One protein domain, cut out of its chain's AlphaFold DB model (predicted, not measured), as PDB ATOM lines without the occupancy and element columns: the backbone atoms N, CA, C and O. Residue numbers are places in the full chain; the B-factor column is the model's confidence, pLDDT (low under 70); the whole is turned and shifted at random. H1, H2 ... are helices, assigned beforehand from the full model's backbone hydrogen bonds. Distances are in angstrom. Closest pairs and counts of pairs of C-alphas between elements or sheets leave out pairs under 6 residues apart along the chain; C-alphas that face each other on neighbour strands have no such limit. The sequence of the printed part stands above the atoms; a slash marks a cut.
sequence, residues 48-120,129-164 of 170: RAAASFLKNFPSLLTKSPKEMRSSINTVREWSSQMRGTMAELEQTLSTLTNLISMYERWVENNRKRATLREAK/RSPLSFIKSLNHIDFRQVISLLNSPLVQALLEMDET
ATOM      1  N   ARG A  48     -18.007   6.065  21.222       57.75
ATOM      2  CA  ARG A  48     -18.830   5.807  22.412       57.75
ATOM      3  C   ARG A  48     -18.441   4.508  23.116       57.75
ATOM      4  O   ARG A  48     -18.411   4.492  24.346       57.75
ATOM      5  N   ALA A  49     -18.092   3.463  22.368       58.56
ATOM      6  CA  ALA A  49     -17.540   2.226  22.911       58.56
ATOM      7  C   ALA A  49     -16.157   2.470  23.539       58.56
ATOM      8  O   ALA A  49     -15.920   2.101  24.685       58.56
ATOM      9  N   ALA A  50     -15.258   3.184  22.858       57.56
ATOM     10  CA  ALA A  50     -13.950   3.538  23.409       57.56
ATOM     11  C   ALA A  50     -14.065   4.430  24.661       57.56
ATOM     12  O   ALA A  50     -13.363   4.216  25.652       57.56
ATOM     13  N   ALA A  51     -14.992   5.393  24.664       63.12
ATOM     14  CA  ALA A  51     -15.256   6.250  25.818       63.12
ATOM     15  C   ALA A  51     -15.876   5.481  26.995       63.12
ATOM     16  O   ALA A  51     -15.531   5.745  28.147       63.12
ATOM     17  N   SER A  52     -16.758   4.507  26.740       66.00
ATOM     18  CA  SER A  52     -17.308   3.650  27.793       66.00
ATOM     19  C   SER A  52     -16.247   2.702  28.359       66.00
ATOM     20  O   SER A  52     -16.205   2.513  29.575       66.00
ATOM     21  N   PHE A  53     -15.323   2.196  27.537       61.78
ATOM     22  CA  PHE A  53     -14.149   1.458  28.008       61.78
ATOM     23  C   PHE A  53     -13.268   2.318  28.919       61.78
ATOM     24  O   PHE A  53     -12.973   1.905  30.037       61.78
ATOM     25  N   LEU A  54     -12.903   3.535  28.502       66.31
ATOM     26  CA  LEU A  54     -12.077   4.444  29.308       66.31
ATOM     27  C   LEU A  54     -12.759   4.868  30.618       66.31
ATOM     28  O   LEU A  54     -12.091   5.003  31.641       66.31
ATOM     29  N   LYS A  55     -14.088   5.017  30.621       69.12
ATOM     30  CA  LYS A  55     -14.867   5.342  31.827       69.12
ATOM     31  C   LYS A  55     -14.966   4.169  32.810       69.12
ATOM     32  O   LYS A  55     -15.036   4.394  34.014       69.12
ATOM     33  N   ASN A  56     -14.938   2.931  32.313       62.91
ATOM     34  CA  ASN A  56     -14.946   1.709  33.126       62.91
ATOM     35  C   ASN A  56     -13.536   1.157  33.421       62.91
ATOM     36  O   ASN A  56     -13.379   0.239  34.219       62.91
ATOM     37  N   PHE A  57     -12.483   1.721  32.831       61.53
ATOM     38  CA  PHE A  57     -11.099   1.340  33.123       61.53
ATOM     39  C   PHE A  57     -10.729   1.488  34.610       61.53
ATOM     40  O   PHE A  57     -10.138   0.561  35.165       61.53
ATOM     41  N   PRO A  58     -11.115   2.576  35.308       62.25
ATOM     42  CA  PRO A  58     -10.883   2.702  36.745       62.25
ATOM     43  C   PRO A  58     -11.598   1.621  37.566       62.25
ATOM     44  O   PRO A  58     -11.025   1.122  38.529       62.25
ATOM     45  N   SER A  59     -12.806   1.199  37.172       60.91
ATOM     46  CA  SER A  59     -13.554   0.142  37.873       60.91
ATOM     47  C   SER A  59     -13.025  -1.270  37.571       60.91
ATOM     48  O   SER A  59     -13.159  -2.186  38.384       60.91
ATOM     49  N   LEU A  60     -12.347  -1.453  36.435       57.75
ATOM     50  CA  LEU A  60     -11.561  -2.652  36.132       57.75
ATOM     51  C   LEU A  60     -10.260  -2.711  36.945       57.75
ATOM     52  O   LEU A  60      -9.831  -3.802  37.307       57.75
ATOM     53  N   LEU A  61      -9.668  -1.559  37.278       57.59
ATOM     54  CA  LEU A  61      -8.493  -1.455  38.155       57.59
ATOM     55  C   LEU A  61      -8.832  -1.657  39.643       57.59
ATOM     56  O   LEU A  61      -7.940  -1.979  40.425       57.59
ATOM     57  N   THR A  62     -10.103  -1.502  40.039       60.00
ATOM     58  CA  THR A  62     -10.580  -1.832  41.395       60.00
ATOM     59  C   THR A  62     -10.906  -3.312  41.590       60.00
ATOM     60  O   THR A  62     -11.044  -3.755  42.729       60.00
ATOM     61  N   LYS A  63     -11.022  -4.094  40.508       60.31
ATOM     62  CA  LYS A  63     -11.174  -5.550  40.603       60.31
ATOM     63  C   LYS A  63      -9.845  -6.183  40.986       60.31
ATOM     64  O   LYS A  63      -8.788  -5.812  40.475       60.31
ATOM     65  N   SER A  64      -9.885  -7.184  41.863       69.88
ATOM     66  CA  SER A  64      -8.673  -7.926  42.221       69.88
ATOM     67  C   SER A  64      -8.062  -8.562  40.958       69.88
ATOM     68  O   SER A  64      -8.812  -9.069  40.118       69.88
ATOM     69  N   PRO A  65      -6.725  -8.645  40.809       76.50
ATOM     70  CA  PRO A  65      -6.089  -9.359  39.695       76.50
ATOM     71  C   PRO A  65      -6.634 -10.781  39.467       76.50
ATOM     72  O   PRO A  65      -6.602 -11.299  38.349       76.50
ATOM     73  N   LYS A  66      -7.165 -11.418  40.519       77.75
ATOM     74  CA  LYS A  66      -7.856 -12.712  40.451       77.75
ATOM     75  C   LYS A  66      -9.177 -12.640  39.671       77.75
ATOM     76  O   LYS A  66      -9.442 -13.513  38.850       77.75
ATOM     77  N   GLU A  67      -9.974 -11.598  39.882       79.56
ATOM     78  CA  GLU A  67     -11.248 -11.376  39.188       79.56
ATOM     79  C   GLU A  67     -11.031 -11.030  37.715       79.56
ATOM     80  O   GLU A  67     -11.744 -11.542  36.855       79.56
ATOM     81  N   MET A  68      -9.996 -10.243  37.397       80.44
ATOM     82  CA  MET A  68      -9.616  -9.974  36.006       80.44
ATOM     83  C   MET A  68      -9.239 -11.262  35.266       80.44
ATOM     84  O   MET A  68      -9.714 -11.503  34.158       80.44
ATOM     85  N   ARG A  69      -8.429 -12.132  35.886       83.25
ATOM     86  CA  ARG A  69      -8.084 -13.446  35.312       83.25
ATOM     87  C   ARG A  69      -9.319 -14.321  35.114       83.25
ATOM     88  O   ARG A  69      -9.440 -14.957  34.072       83.25
ATOM     89  N   SER A  70     -10.239 -14.319  36.080       84.94
ATOM     90  CA  SER A  70     -11.506 -15.045  35.964       84.94
ATOM     91  C   SER A  70     -12.331 -14.536  34.783       84.94
ATOM     92  O   SER A  70     -12.768 -15.334  33.965       84.94
ATOM     93  N   SER A  71     -12.481 -13.216  34.649       83.12
ATOM     94  CA  SER A  71     -13.226 -12.600  33.547       83.12
ATOM     95  C   SER A  71     -12.601 -12.888  32.180       83.12
ATOM     96  O   SER A  71     -13.312 -13.066  31.197       83.12
ATOM     97  N   ILE A  72     -11.272 -12.938  32.090       85.75
ATOM     98  CA  ILE A  72     -10.588 -13.308  30.845       85.75
ATOM     99  C   ILE A  72     -10.857 -14.778  30.510       85.75
ATOM    100  O   ILE A  72     -11.092 -15.111  29.350       85.75
ATOM    101  N   ASN A  73     -10.845 -15.658  31.512       91.12
ATOM    102  CA  ASN A  73     -11.132 -17.073  31.306       91.12
ATOM    103  C   ASN A  73     -12.579 -17.297  30.854       91.12
ATOM    104  O   ASN A  73     -12.786 -18.060  29.919       91.12
ATOM    105  N   THR A  74     -13.556 -16.590  31.426       91.06
ATOM    106  CA  THR A  74     -14.956 -16.685  30.976       91.06
ATOM    107  C   THR A  74     -15.128 -16.211  29.535       91.06
ATOM    108  O   THR A  74     -15.824 -16.860  28.765       91.06
ATOM    109  N   VAL A  75     -14.456 -15.126  29.131       87.44
ATOM    110  CA  VAL A  75     -14.495 -14.651  27.735       87.44
ATOM    111  C   VAL A  75     -13.840 -15.658  26.785       87.44
ATOM    112  O   VAL A  75     -14.341 -15.886  25.687       87.44
ATOM    113  N   ARG A  76     -12.735 -16.290  27.198       89.19
ATOM    114  CA  ARG A  76     -12.084 -17.350  26.408       89.19
ATOM    115  C   ARG A  76     -12.974 -18.574  26.248       89.19
ATOM    116  O   ARG A  76     -13.045 -19.108  25.146       89.19
ATOM    117  N   GLU A  77     -13.637 -18.986  27.321       90.88
ATOM    118  CA  GLU A  77     -14.581 -20.101  27.307       90.88
ATOM    119  C   GLU A  77     -15.742 -19.805  26.357       90.88
ATOM    120  O   GLU A  77     -16.003 -20.579  25.439       90.88
ATOM    121  N   TRP A  78     -16.354 -18.625  26.486       85.94
ATOM    122  CA  TRP A  78     -17.420 -18.178  25.592       85.94
ATOM    123  C   TRP A  78     -16.968 -18.124  24.126       85.94
ATOM    124  O   TRP A  78     -17.637 -18.658  23.247       85.94
ATOM    125  N   SER A  79     -15.782 -17.575  23.845       83.31
ATOM    126  CA  SER A  79     -15.203 -17.576  22.493       83.31
ATOM    127  C   SER A  79     -14.951 -18.992  21.960       83.31
ATOM    128  O   SER A  79     -15.110 -19.247  20.765       83.31
ATOM    129  N   SER A  80     -14.562 -19.934  22.823       88.69
ATOM    130  CA  SER A  80     -14.419 -21.343  22.453       88.69
ATOM    131  C   SER A  80     -15.763 -21.964  22.079       88.69
ATOM    132  O   SER A  80     -15.860 -22.609  21.037       88.69
ATOM    133  N   GLN A  81     -16.802 -21.704  22.873       86.69
ATOM    134  CA  GLN A  81     -18.165 -22.157  22.598       86.69
ATOM    135  C   GLN A  81     -18.694 -21.589  21.277       86.69
ATOM    136  O   GLN A  81     -19.204 -22.355  20.470       86.69
ATOM    137  N   MET A  82     -18.475 -20.294  20.999       84.94
ATOM    138  CA  MET A  82     -18.892 -19.661  19.736       84.94
ATOM    139  C   MET A  82     -18.237 -20.311  18.512       84.94
ATOM    140  O   MET A  82     -18.871 -20.500  17.476       84.94
ATOM    141  N   ARG A  83     -16.956 -20.683  18.625       86.06
ATOM    142  CA  ARG A  83     -16.260 -21.413  17.554       86.06
ATOM    143  C   ARG A  83     -16.821 -22.820  17.362       86.06
ATOM    144  O   ARG A  83     -16.939 -23.258  16.224       86.06
ATOM    145  N   GLY A  84     -17.178 -23.503  18.451       87.12
ATOM    146  CA  GLY A  84     -17.849 -24.803  18.391       87.12
ATOM    147  C   GLY A  84     -19.194 -24.716  17.670       87.12
ATOM    148  O   GLY A  84     -19.425 -25.447  16.713       87.12
ATOM    149  N   THR A  85     -20.032 -23.751  18.048       86.31
ATOM    150  CA  THR A  85     -21.348 -23.548  17.425       86.31
ATOM    151  C   THR A  85     -21.238 -23.149  15.955       86.31
ATOM    152  O   THR A  85     -22.040 -23.599  15.144       86.31
ATOM    153  N   MET A  86     -20.220 -22.365  15.576       87.25
ATOM    154  CA  MET A  86     -19.955 -22.052  14.166       87.25
ATOM    155  C   MET A  86     -19.614 -23.313  13.360       87.25
ATOM    156  O   MET A  86     -20.168 -23.520  12.286       87.25
ATOM    157  N   ALA A  87     -18.757 -24.188  13.892       88.94
ATOM    158  CA  ALA A  87     -18.413 -25.444  13.228       88.94
ATOM    159  C   ALA A  87     -19.638 -26.366  13.057       88.94
ATOM    160  O   ALA A  87     -19.812 -26.983  12.006       88.94
ATOM    161  N   GLU A  88     -20.521 -26.429  14.059       87.81
ATOM    162  CA  GLU A  88     -21.780 -27.180  13.971       87.81
ATOM    163  C   GLU A  88     -22.732 -26.599  12.909       87.81
ATOM    164  O   GLU A  88     -23.389 -27.351  12.180       87.81
ATOM    165  N   LEU A  89     -22.788 -25.268  12.774       88.38
ATOM    166  CA  LEU A  89     -23.577 -24.596  11.738       88.38
ATOM    167  C   LEU A  89     -23.025 -24.872  10.339       88.38
ATOM    168  O   LEU A  89     -23.797 -25.201   9.441       88.38
ATOM    169  N   GLU A  90     -21.705 -24.810  10.150       89.25
ATOM    170  CA  GLU A  90     -21.056 -25.156   8.879       89.25
ATOM    171  C   GLU A  90     -21.337 -26.611   8.481       89.25
ATOM    172  O   GLU A  90     -21.680 -26.898   7.330       89.25
ATOM    173  N   GLN A  91     -21.262 -27.534   9.443       90.31
ATOM    174  CA  GLN A  91     -21.601 -28.938   9.219       90.31
ATOM    175  C   GLN A  91     -23.081 -29.115   8.852       90.31
ATOM    176  O   GLN A  91     -23.416 -29.882   7.941       90.31
ATOM    177  N   THR A  92     -23.972 -28.393   9.531       89.94
ATOM    178  CA  THR A  92     -25.412 -28.414   9.251       89.94
ATOM    179  C   THR A  92     -25.702 -27.880   7.852       89.94
ATOM    180  O   THR A  92     -26.412 -28.528   7.084       89.94
ATOM    181  N   LEU A  93     -25.089 -26.757   7.474       90.56
ATOM    182  CA  LEU A  93     -25.216 -26.173   6.143       90.56
ATOM    183  C   LEU A  93     -24.713 -27.137   5.066       90.56
ATOM    184  O   LEU A  93     -25.434 -27.405   4.109       90.56
ATOM    185  N   SER A  94     -23.539 -27.745   5.260       90.00
ATOM    186  CA  SER A  94     -23.007 -28.767   4.351       90.00
ATOM    187  C   SER A  94     -23.972 -29.948   4.177       90.00
ATOM    188  O   SER A  94     -24.225 -30.399   3.055       90.00
ATOM    189  N   THR A  95     -24.570 -30.411   5.278       89.12
ATOM    190  CA  THR A  95     -25.555 -31.500   5.272       89.12
ATOM    191  C   THR A  95     -26.803 -31.123   4.473       89.12
ATOM    192  O   THR A  95     -27.247 -31.899   3.625       89.12
ATOM    193  N   LEU A  96     -27.340 -29.918   4.688       90.00
ATOM    194  CA  LEU A  96     -28.505 -29.409   3.961       90.00
ATOM    195  C   LEU A  96     -28.208 -29.220   2.466       90.00
ATOM    196  O   LEU A  96     -28.993 -29.666   1.632       90.00
ATOM    197  N   THR A  97     -27.058 -28.642   2.107       91.50
ATOM    198  CA  THR A  97     -26.635 -28.486   0.704       91.50
ATOM    199  C   THR A  97     -26.515 -29.836  -0.002       91.50
ATOM    200  O   THR A  97     -26.970 -29.990  -1.142       91.50
ATOM    201  N   ASN A  98     -25.945 -30.841   0.668       90.56
ATOM    202  CA  ASN A  98     -25.854 -32.189   0.119       90.56
ATOM    203  C   ASN A  98     -27.246 -32.818  -0.064       90.56
ATOM    204  O   ASN A  98     -27.522 -33.394  -1.113       90.56
ATOM    205  N   LEU A  99     -28.150 -32.659   0.907       89.56
ATOM    206  CA  LEU A  99     -29.522 -33.167   0.814       89.56
ATOM    207  C   LEU A  99     -30.271 -32.551  -0.375       89.56
ATOM    208  O   LEU A  99     -30.884 -33.290  -1.146       89.56
ATOM    209  N   ILE A 100     -30.160 -31.233  -0.569       90.31
ATOM    210  CA  ILE A 100     -30.732 -30.529  -1.727       90.31
ATOM    211  C   ILE A 100     -30.158 -31.097  -3.028       90.31
ATOM    212  O   ILE A 100     -30.911 -31.510  -3.907       90.31
ATOM    213  N   SER A 101     -28.833 -31.229  -3.121       89.19
ATOM    214  CA  SER A 101     -28.168 -31.796  -4.301       89.19
ATOM    215  C   SER A 101     -28.630 -33.230  -4.595       89.19
ATOM    216  O   SER A 101     -28.828 -33.624  -5.748       89.19
ATOM    217  N   MET A 102     -28.815 -34.050  -3.558       87.06
ATOM    218  CA  MET A 102     -29.332 -35.410  -3.701       87.06
ATOM    219  C   MET A 102     -30.794 -35.427  -4.156       87.06
ATOM    220  O   MET A 102     -31.151 -36.256  -4.998       87.06
ATOM    221  N   TYR A 103     -31.616 -34.515  -3.636       89.44
ATOM    222  CA  TYR A 103     -33.007 -34.349  -4.041       89.44
ATOM    223  C   TYR A 103     -33.115 -33.926  -5.510       89.44
ATOM    224  O   TYR A 103     -33.823 -34.579  -6.273       89.44
ATOM    225  N   GLU A 104     -32.356 -32.923  -5.953       90.06
ATOM    226  CA  GLU A 104     -32.343 -32.479  -7.354       90.06
ATOM    227  C   GLU A 104     -31.947 -33.610  -8.309       90.06
ATOM    228  O   GLU A 104     -32.621 -33.869  -9.310       90.06
ATOM    229  N   ARG A 105     -30.893 -34.365  -7.967       87.69
ATOM    230  CA  ARG A 105     -30.474 -35.546  -8.738       87.69
ATOM    231  C   ARG A 105     -31.559 -36.619  -8.772       87.69
ATOM    232  O   ARG A 105     -31.726 -37.286  -9.795       87.69
ATOM    233  N   TRP A 106     -32.282 -36.812  -7.671       86.44
ATOM    234  CA  TRP A 106     -33.405 -37.740  -7.608       86.44
ATOM    235  C   TRP A 106     -34.574 -37.275  -8.488       86.44
ATOM    236  O   TRP A 106     -35.099 -38.091  -9.246       86.44
ATOM    237  N   VAL A 107     -34.937 -35.990  -8.461       87.94
ATOM    238  CA  VAL A 107     -35.991 -35.412  -9.316       87.94
ATOM    239  C   VAL A 107     -35.634 -35.575 -10.790       87.94
ATOM    240  O   VAL A 107     -36.423 -36.132 -11.553       87.94
ATOM    241  N   GLU A 108     -34.425 -35.183 -11.192       87.75
ATOM    242  CA  GLU A 108     -34.000 -35.278 -12.592       87.75
ATOM    243  C   GLU A 108     -33.925 -36.738 -13.062       87.75
ATOM    244  O   GLU A 108     -34.334 -37.062 -14.179       87.75
ATOM    245  N   ASN A 109     -33.478 -37.660 -12.203       84.62
ATOM    246  CA  ASN A 109     -33.510 -39.089 -12.516       84.62
ATOM    247  C   ASN A 109     -34.939 -39.632 -12.645       84.62
ATOM    248  O   ASN A 109     -35.176 -40.492 -13.492       84.62
ATOM    249  N   ASN A 110     -35.894 -39.161 -11.839       84.38
ATOM    250  CA  ASN A 110     -37.299 -39.542 -11.989       84.38
ATOM    251  C   ASN A 110     -37.899 -38.983 -13.279       84.38
ATOM    252  O   ASN A 110     -38.578 -39.723 -13.986       84.38
ATOM    253  N   ARG A 111     -37.582 -37.735 -13.639       86.06
ATOM    254  CA  ARG A 111     -38.004 -37.124 -14.906       86.06
ATOM    255  C   ARG A 111     -37.477 -37.910 -16.106       86.06
ATOM    256  O   ARG A 111     -38.258 -38.308 -16.961       86.06
ATOM    257  N   LYS A 112     -36.181 -38.246 -16.111       84.31
ATOM    258  CA  LYS A 112     -35.561 -39.114 -17.130       84.31
ATOM    259  C   LYS A 112     -36.195 -40.502 -17.185       84.31
ATOM    260  O   LYS A 112     -36.319 -41.080 -18.254       84.31
ATOM    261  N   ARG A 113     -36.587 -41.074 -16.044       78.88
ATOM    262  CA  ARG A 113     -37.285 -42.370 -16.004       78.88
ATOM    263  C   ARG A 113     -38.702 -42.276 -16.560       78.88
ATOM    264  O   ARG A 113     -39.127 -43.229 -17.197       78.88
ATOM    265  N   ALA A 114     -39.420 -41.183 -16.316       78.50
ATOM    266  CA  ALA A 114     -40.751 -40.964 -16.874       78.50
ATOM    267  C   ALA A 114     -40.690 -40.878 -18.405       78.50
ATOM    268  O   ALA A 114     -41.346 -41.670 -19.075       78.50
ATOM    269  N   THR A 115     -39.790 -40.051 -18.946       80.38
ATOM    270  CA  THR A 115     -39.586 -39.947 -20.400       80.38
ATOM    271  C   THR A 115     -39.076 -41.255 -21.007       80.38
ATOM    272  O   THR A 115     -39.525 -41.673 -22.069       80.38
ATOM    273  N   LEU A 116     -38.177 -41.966 -20.316       78.31
ATOM    274  CA  LEU A 116     -37.736 -43.287 -20.757       78.31
ATOM    275  C   LEU A 116     -38.859 -44.316 -20.714       78.31
ATOM    276  O   LEU A 116     -38.840 -45.186 -21.561       78.31
ATOM    277  N   ARG A 117     -39.810 -44.271 -19.773       72.06
ATOM    278  CA  ARG A 117     -40.968 -45.189 -19.739       72.06
ATOM    279  C   ARG A 117     -41.946 -44.910 -20.876       72.06
ATOM    280  O   ARG A 117     -42.464 -45.865 -21.443       72.06
ATOM    281  N   GLU A 118     -42.142 -43.643 -21.224       69.94
ATOM    282  CA  GLU A 118     -42.879 -43.242 -22.428       69.94
ATOM    283  C   GLU A 118     -42.185 -43.770 -23.697       69.94
ATOM    284  O   GLU A 118     -42.854 -44.264 -24.596       69.94
ATOM    285  N   ALA A 119     -40.846 -43.782 -23.728       68.81
ATOM    286  CA  ALA A 119     -40.063 -44.335 -24.839       68.81
ATOM    287  C   ALA A 119     -39.866 -45.875 -24.803       68.81
ATOM    288  O   ALA A 119     -39.645 -46.489 -25.840       68.81
ATOM    289  N   LYS A 120     -39.915 -46.525 -23.627       59.03
ATOM    290  CA  LYS A 120     -39.639 -47.967 -23.406       59.03
ATOM    291  C   LYS A 120     -40.874 -48.865 -23.423       59.03
ATOM    292  O   LYS A 120     -40.719 -50.057 -23.152       59.03
ATOM    293  N   ARG A 129     -33.051 -49.249  -9.252       57.72
ATOM    294  CA  ARG A 129     -32.085 -49.022  -8.158       57.72
ATOM    295  C   ARG A 129     -32.016 -47.586  -7.591       57.72
ATOM    296  O   ARG A 129     -31.331 -47.380  -6.597       57.72
ATOM    297  N   SER A 130     -32.697 -46.596  -8.182       60.59
ATOM    298  CA  SER A 130     -32.469 -45.158  -7.894       60.59
ATOM    299  C   SER A 130     -33.374 -44.467  -6.854       60.59
ATOM    300  O   SER A 130     -32.872 -43.555  -6.201       60.59
ATOM    301  N   PRO A 131     -34.676 -44.778  -6.682       61.66
ATOM    302  CA  PRO A 131     -35.499 -44.017  -5.736       61.66
ATOM    303  C   PRO A 131     -35.254 -44.423  -4.277       61.66
ATOM    304  O   PRO A 131     -35.288 -43.575  -3.390       61.66
ATOM    305  N   LEU A 132     -34.909 -45.690  -4.024       68.25
ATOM    306  CA  LEU A 132     -34.604 -46.166  -2.673       68.25
ATOM    307  C   LEU A 132     -33.274 -45.624  -2.122       68.25
ATOM    308  O   LEU A 132     -33.095 -45.612  -0.908       68.25
ATOM    309  N   SER A 133     -32.333 -45.184  -2.964       74.12
ATOM    310  CA  SER A 133     -31.030 -44.689  -2.492       74.12
ATOM    311  C   SER A 133     -31.124 -43.310  -1.839       74.12
ATOM    312  O   SER A 133     -30.458 -43.078  -0.834       74.12
ATOM    313  N   PHE A 134     -31.975 -42.417  -2.361       80.31
ATOM    314  CA  PHE A 134     -32.240 -41.118  -1.735       80.31
ATOM    315  C   PHE A 134     -32.927 -41.304  -0.378       80.31
ATOM    316  O   PHE A 134     -32.423 -40.833   0.635       80.31
ATOM    317  N   ILE A 135     -34.001 -42.096  -0.323       81.94
ATOM    318  CA  ILE A 135     -34.734 -42.357   0.926       81.94
ATOM    319  C   ILE A 135     -33.821 -43.011   1.977       81.94
ATOM    320  O   ILE A 135     -33.839 -42.623   3.140       81.94
ATOM    321  N   LYS A 136     -32.948 -43.947   1.574       82.19
ATOM    322  CA  LYS A 136     -31.950 -44.530   2.485       82.19
ATOM    323  C   LYS A 136     -30.943 -43.508   3.009       82.19
ATOM    324  O   LYS A 136     -30.516 -43.640   4.150       82.19
ATOM    325  N   SER A 137     -30.555 -42.513   2.214       81.62
ATOM    326  CA  SER A 137     -29.619 -41.479   2.671       81.62
ATOM    327  C   SER A 137     -30.207 -40.598   3.775       81.62
ATOM    328  O   SER A 137     -29.489 -40.261   4.709       81.62
ATOM    329  N   LEU A 138     -31.520 -40.337   3.742       83.56
ATOM    330  CA  LEU A 138     -32.206 -39.550   4.773       83.56
ATOM    331  C   LEU A 138     -32.143 -40.213   6.155       83.56
ATOM    332  O   LEU A 138     -32.058 -39.519   7.159       83.56
ATOM    333  N   ASN A 139     -32.104 -41.547   6.216       85.81
ATOM    334  CA  ASN A 139     -31.993 -42.278   7.484       85.81
ATOM    335  C   ASN A 139     -30.645 -42.083   8.197       85.81
ATOM    336  O   ASN A 139     -30.535 -42.423   9.370       85.81
ATOM    337  N   HIS A 140     -29.620 -41.587   7.501       85.50
ATOM    338  CA  HIS A 140     -28.290 -41.367   8.078       85.50
ATOM    339  C   HIS A 140     -28.110 -39.932   8.590       85.50
ATOM    340  O   HIS A 140     -27.031 -39.586   9.064       85.50
ATOM    341  N   ILE A 141     -29.142 -39.093   8.472       86.56
ATOM    342  CA  ILE A 141     -29.105 -37.687   8.868       86.56
ATOM    343  C   ILE A 141     -29.800 -37.540  10.220       86.56
ATOM    344  O   ILE A 141     -30.968 -37.901  10.373       86.56
ATOM    345  N   ASP A 142     -29.092 -36.973  11.197       87.88
ATOM    346  CA  ASP A 142     -29.675 -36.639  12.494       87.88
ATOM    347  C   ASP A 142     -30.410 -35.292  12.426       87.88
ATOM    348  O   ASP A 142     -29.882 -34.224  12.744       87.88
ATOM    349  N   PHE A 143     -31.673 -35.344  12.007       85.38
ATOM    350  CA  PHE A 143     -32.527 -34.159  11.956       85.38
ATOM    351  C   PHE A 143     -32.806 -33.556  13.336       85.38
ATOM    352  O   PHE A 143     -33.102 -32.367  13.415       85.38
ATOM    353  N   ARG A 144     -32.704 -34.329  14.429       86.44
ATOM    354  CA  ARG A 144     -32.899 -33.773  15.776       86.44
ATOM    355  C   ARG A 144     -31.753 -32.844  16.129       86.44
ATOM    356  O   ARG A 144     -32.017 -31.764  16.645       86.44
ATOM    357  N   GLN A 145     -30.522 -33.227  15.801       86.44
ATOM    358  CA  GLN A 145     -29.359 -32.364  15.982       86.44
ATOM    359  C   GLN A 145     -29.478 -31.091  15.134       86.44
ATOM    360  O   GLN A 145     -29.329 -29.993  15.664       86.44
ATOM    361  N   VAL A 146     -29.835 -31.226  13.852       85.25
ATOM    362  CA  VAL A 146     -30.032 -30.081  12.942       85.25
ATOM    363  C   VAL A 146     -31.092 -29.116  13.478       85.25
ATOM    364  O   VAL A 146     -30.839 -27.923  13.611       85.25
ATOM    365  N   ILE A 147     -32.272 -29.624  13.838       84.38
ATOM    366  CA  ILE A 147     -33.374 -28.800  14.352       84.38
ATOM    367  C   ILE A 147     -33.012 -28.189  15.711       84.38
ATOM    368  O   ILE A 147     -33.336 -27.033  15.967       84.38
ATOM    369  N   SER A 148     -32.327 -28.936  16.580       85.62
ATOM    370  CA  SER A 148     -31.888 -28.432  17.882       85.62
ATOM    371  C   SER A 148     -30.879 -27.298  17.747       85.62
ATOM    372  O   SER A 148     -30.923 -26.359  18.539       85.62
ATOM    373  N   LEU A 149     -29.983 -27.369  16.763       86.19
ATOM    374  CA  LEU A 149     -29.025 -26.304  16.499       86.19
ATOM    375  C   LEU A 149     -29.727 -25.059  15.945       86.19
ATOM    376  O   LEU A 149     -29.475 -23.957  16.421       86.19
ATOM    377  N   LEU A 150     -30.644 -25.234  14.991       84.12
ATOM    378  CA  LEU A 150     -31.403 -24.128  14.396       84.12
ATOM    379  C   LEU A 150     -32.324 -23.428  15.405       84.12
ATOM    380  O   LEU A 150     -32.485 -22.213  15.356       84.12
ATOM    381  N   ASN A 151     -32.884 -24.176  16.355       86.38
ATOM    382  CA  ASN A 151     -33.702 -23.635  17.442       86.38
ATOM    383  C   ASN A 151     -32.881 -23.237  18.677       86.38
ATOM    384  O   ASN A 151     -33.448 -22.995  19.743       86.38
ATOM    385  N   SER A 152     -31.553 -23.204  18.569       87.75
ATOM    386  CA  SER A 152     -30.700 -22.794  19.676       87.75
ATOM    387  C   SER A 152     -30.936 -21.313  19.996       87.75
ATOM    388  O   SER A 152     -30.879 -20.487  19.080       87.75
ATOM    389  N   PRO A 153     -31.106 -20.938  21.282       81.62
ATOM    390  CA  PRO A 153     -31.205 -19.538  21.699       81.62
ATOM    391  C   PRO A 153     -30.025 -18.690  21.218       81.62
ATOM    392  O   PRO A 153     -30.170 -17.501  20.969       81.62
ATOM    393  N   LEU A 154     -28.853 -19.310  21.060       80.12
ATOM    394  CA  LEU A 154     -27.674 -18.641  20.531       80.12
ATOM    395  C   LEU A 154     -27.850 -18.240  19.063       80.12
ATOM    396  O   LEU A 154     -27.538 -17.117  18.687       80.12
ATOM    397  N   VAL A 155     -28.333 -19.168  18.236       80.06
ATOM    398  CA  VAL A 155     -28.544 -18.932  16.803       80.06
ATOM    399  C   VAL A 155     -29.662 -17.917  16.608       80.06
ATOM    400  O   VAL A 155     -29.527 -17.022  15.783       80.06
ATOM    401  N   GLN A 156     -30.718 -17.999  17.418       84.62
ATOM    402  CA  GLN A 156     -31.803 -17.018  17.422       84.62
ATOM    403  C   GLN A 156     -31.313 -15.622  17.814       84.62
ATOM    404  O   GLN A 156     -31.622 -14.667  17.113       84.62
ATOM    405  N   ALA A 157     -30.493 -15.503  18.863       80.69
ATOM    406  CA  ALA A 157     -29.911 -14.224  19.257       80.69
ATOM    407  C   ALA A 157     -28.998 -13.639  18.165       80.69
ATOM    408  O   ALA A 157     -29.003 -12.434  17.943       80.69
ATOM    409  N   LEU A 158     -28.231 -14.482  17.463       79.75
ATOM    410  CA  LEU A 158     -27.428 -14.040  16.318       79.75
ATOM    411  C   LEU A 158     -28.307 -13.549  15.161       79.75
ATOM    412  O   LEU A 158     -27.990 -12.521  14.571       79.75
ATOM    413  N   LEU A 159     -29.405 -14.251  14.863       82.44
ATOM    414  CA  LEU A 159     -30.364 -13.840  13.833       82.44
ATOM    415  C   LEU A 159     -31.033 -12.504  14.185       82.44
ATOM    416  O   LEU A 159     -31.125 -11.622  13.340       82.44
ATOM    417  N   GLU A 160     -31.456 -12.343  15.439       82.31
ATOM    418  CA  GLU A 160     -32.089 -11.119  15.944       82.31
ATOM    419  C   GLU A 160     -31.116  -9.930  15.905       82.31
ATOM    420  O   GLU A 160     -31.484  -8.827  15.505       82.31
ATOM    421  N   MET A 161     -29.843 -10.152  16.248       74.62
ATOM    422  CA  MET A 161     -28.806  -9.126  16.120       74.62
ATOM    423  C   MET A 161     -28.570  -8.708  14.661       74.62
ATOM    424  O   MET A 161     -28.396  -7.517  14.403       74.62
ATOM    425  N   ASP A 162     -28.587  -9.644  13.713       72.94
ATOM    426  CA  ASP A 162     -28.438  -9.341  12.282       72.94
ATOM    427  C   ASP A 162     -29.637  -8.539  11.739       72.94
ATOM    428  O   ASP A 162     -29.470  -7.549  11.027       72.94
ATOM    429  N   GLU A 163     -30.857  -8.881  12.166       71.00
ATOM    430  CA  GLU A 163     -32.081  -8.166  11.785       71.00
ATOM    431  C   GLU A 163     -32.096  -6.723  12.330       71.00
ATOM    432  O   GLU A 163     -32.446  -5.781  11.616       71.00
ATOM    433  N   THR A 164     -31.621  -6.518  13.565       61.75
ATOM    434  CA  THR A 164     -31.473  -5.167  14.139       61.75
ATOM    435  C   THR A 164     -30.403  -4.334  13.427       61.75
ATOM    436  O   THR A 164     -30.599  -3.134  13.248       61.75
TER     437      THR A 164
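AT A GLANCE: This is residues 48 to 120 and 129 to 164 of the 170 residues of an uncharacterized protein of Aneurinibacillus sp. XH2 (UniProt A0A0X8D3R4). One very long helix, H2, makes the long axis; H1 turns off its first end and H3 packs on it, running back, with H4 and H5 following. Residues 48 to 59 of H1 and 156 to 164 of H5 stick out. The printed part has 109 residues with five named helices, H1 to H5 in order along the chain, which hold 98 of them, and no named strand; its class is all helix, and the whole is extended, with a radius of gyration of the C-alphas of 24.8 A and spans of 84 by 28 by 15 A.

IN THESE COORDINATES: H1, residues 48 to 61, begins at C-alpha 48 (-18.830, 5.807, 22.412). H2, residues 65 to 120, measures 81.2 A. H3 is residues 131 to 138, H4 143 to 150, H5 153 to 164.

HOW THE PARTS SIT: H2 touches H3 with residues 99 to 110 alone, opposite ways at a shallow tilt of 6 degrees; the closest C-alphas, Met 102 and Phe 134, are 6.7 A apart. Every O i to N i+4 pair is within hydrogen-bond range in H2, H4 and H5, 8 of 10 in H1, 3 of 4 in H3.

THE WHOLE: Residues 121 to 128 are cut out, with C-alphas 120 and 129 17.0 A apart. Residues 48 to 64, 118 to 120, 129 to 132 and 164 have pLDDT under 70.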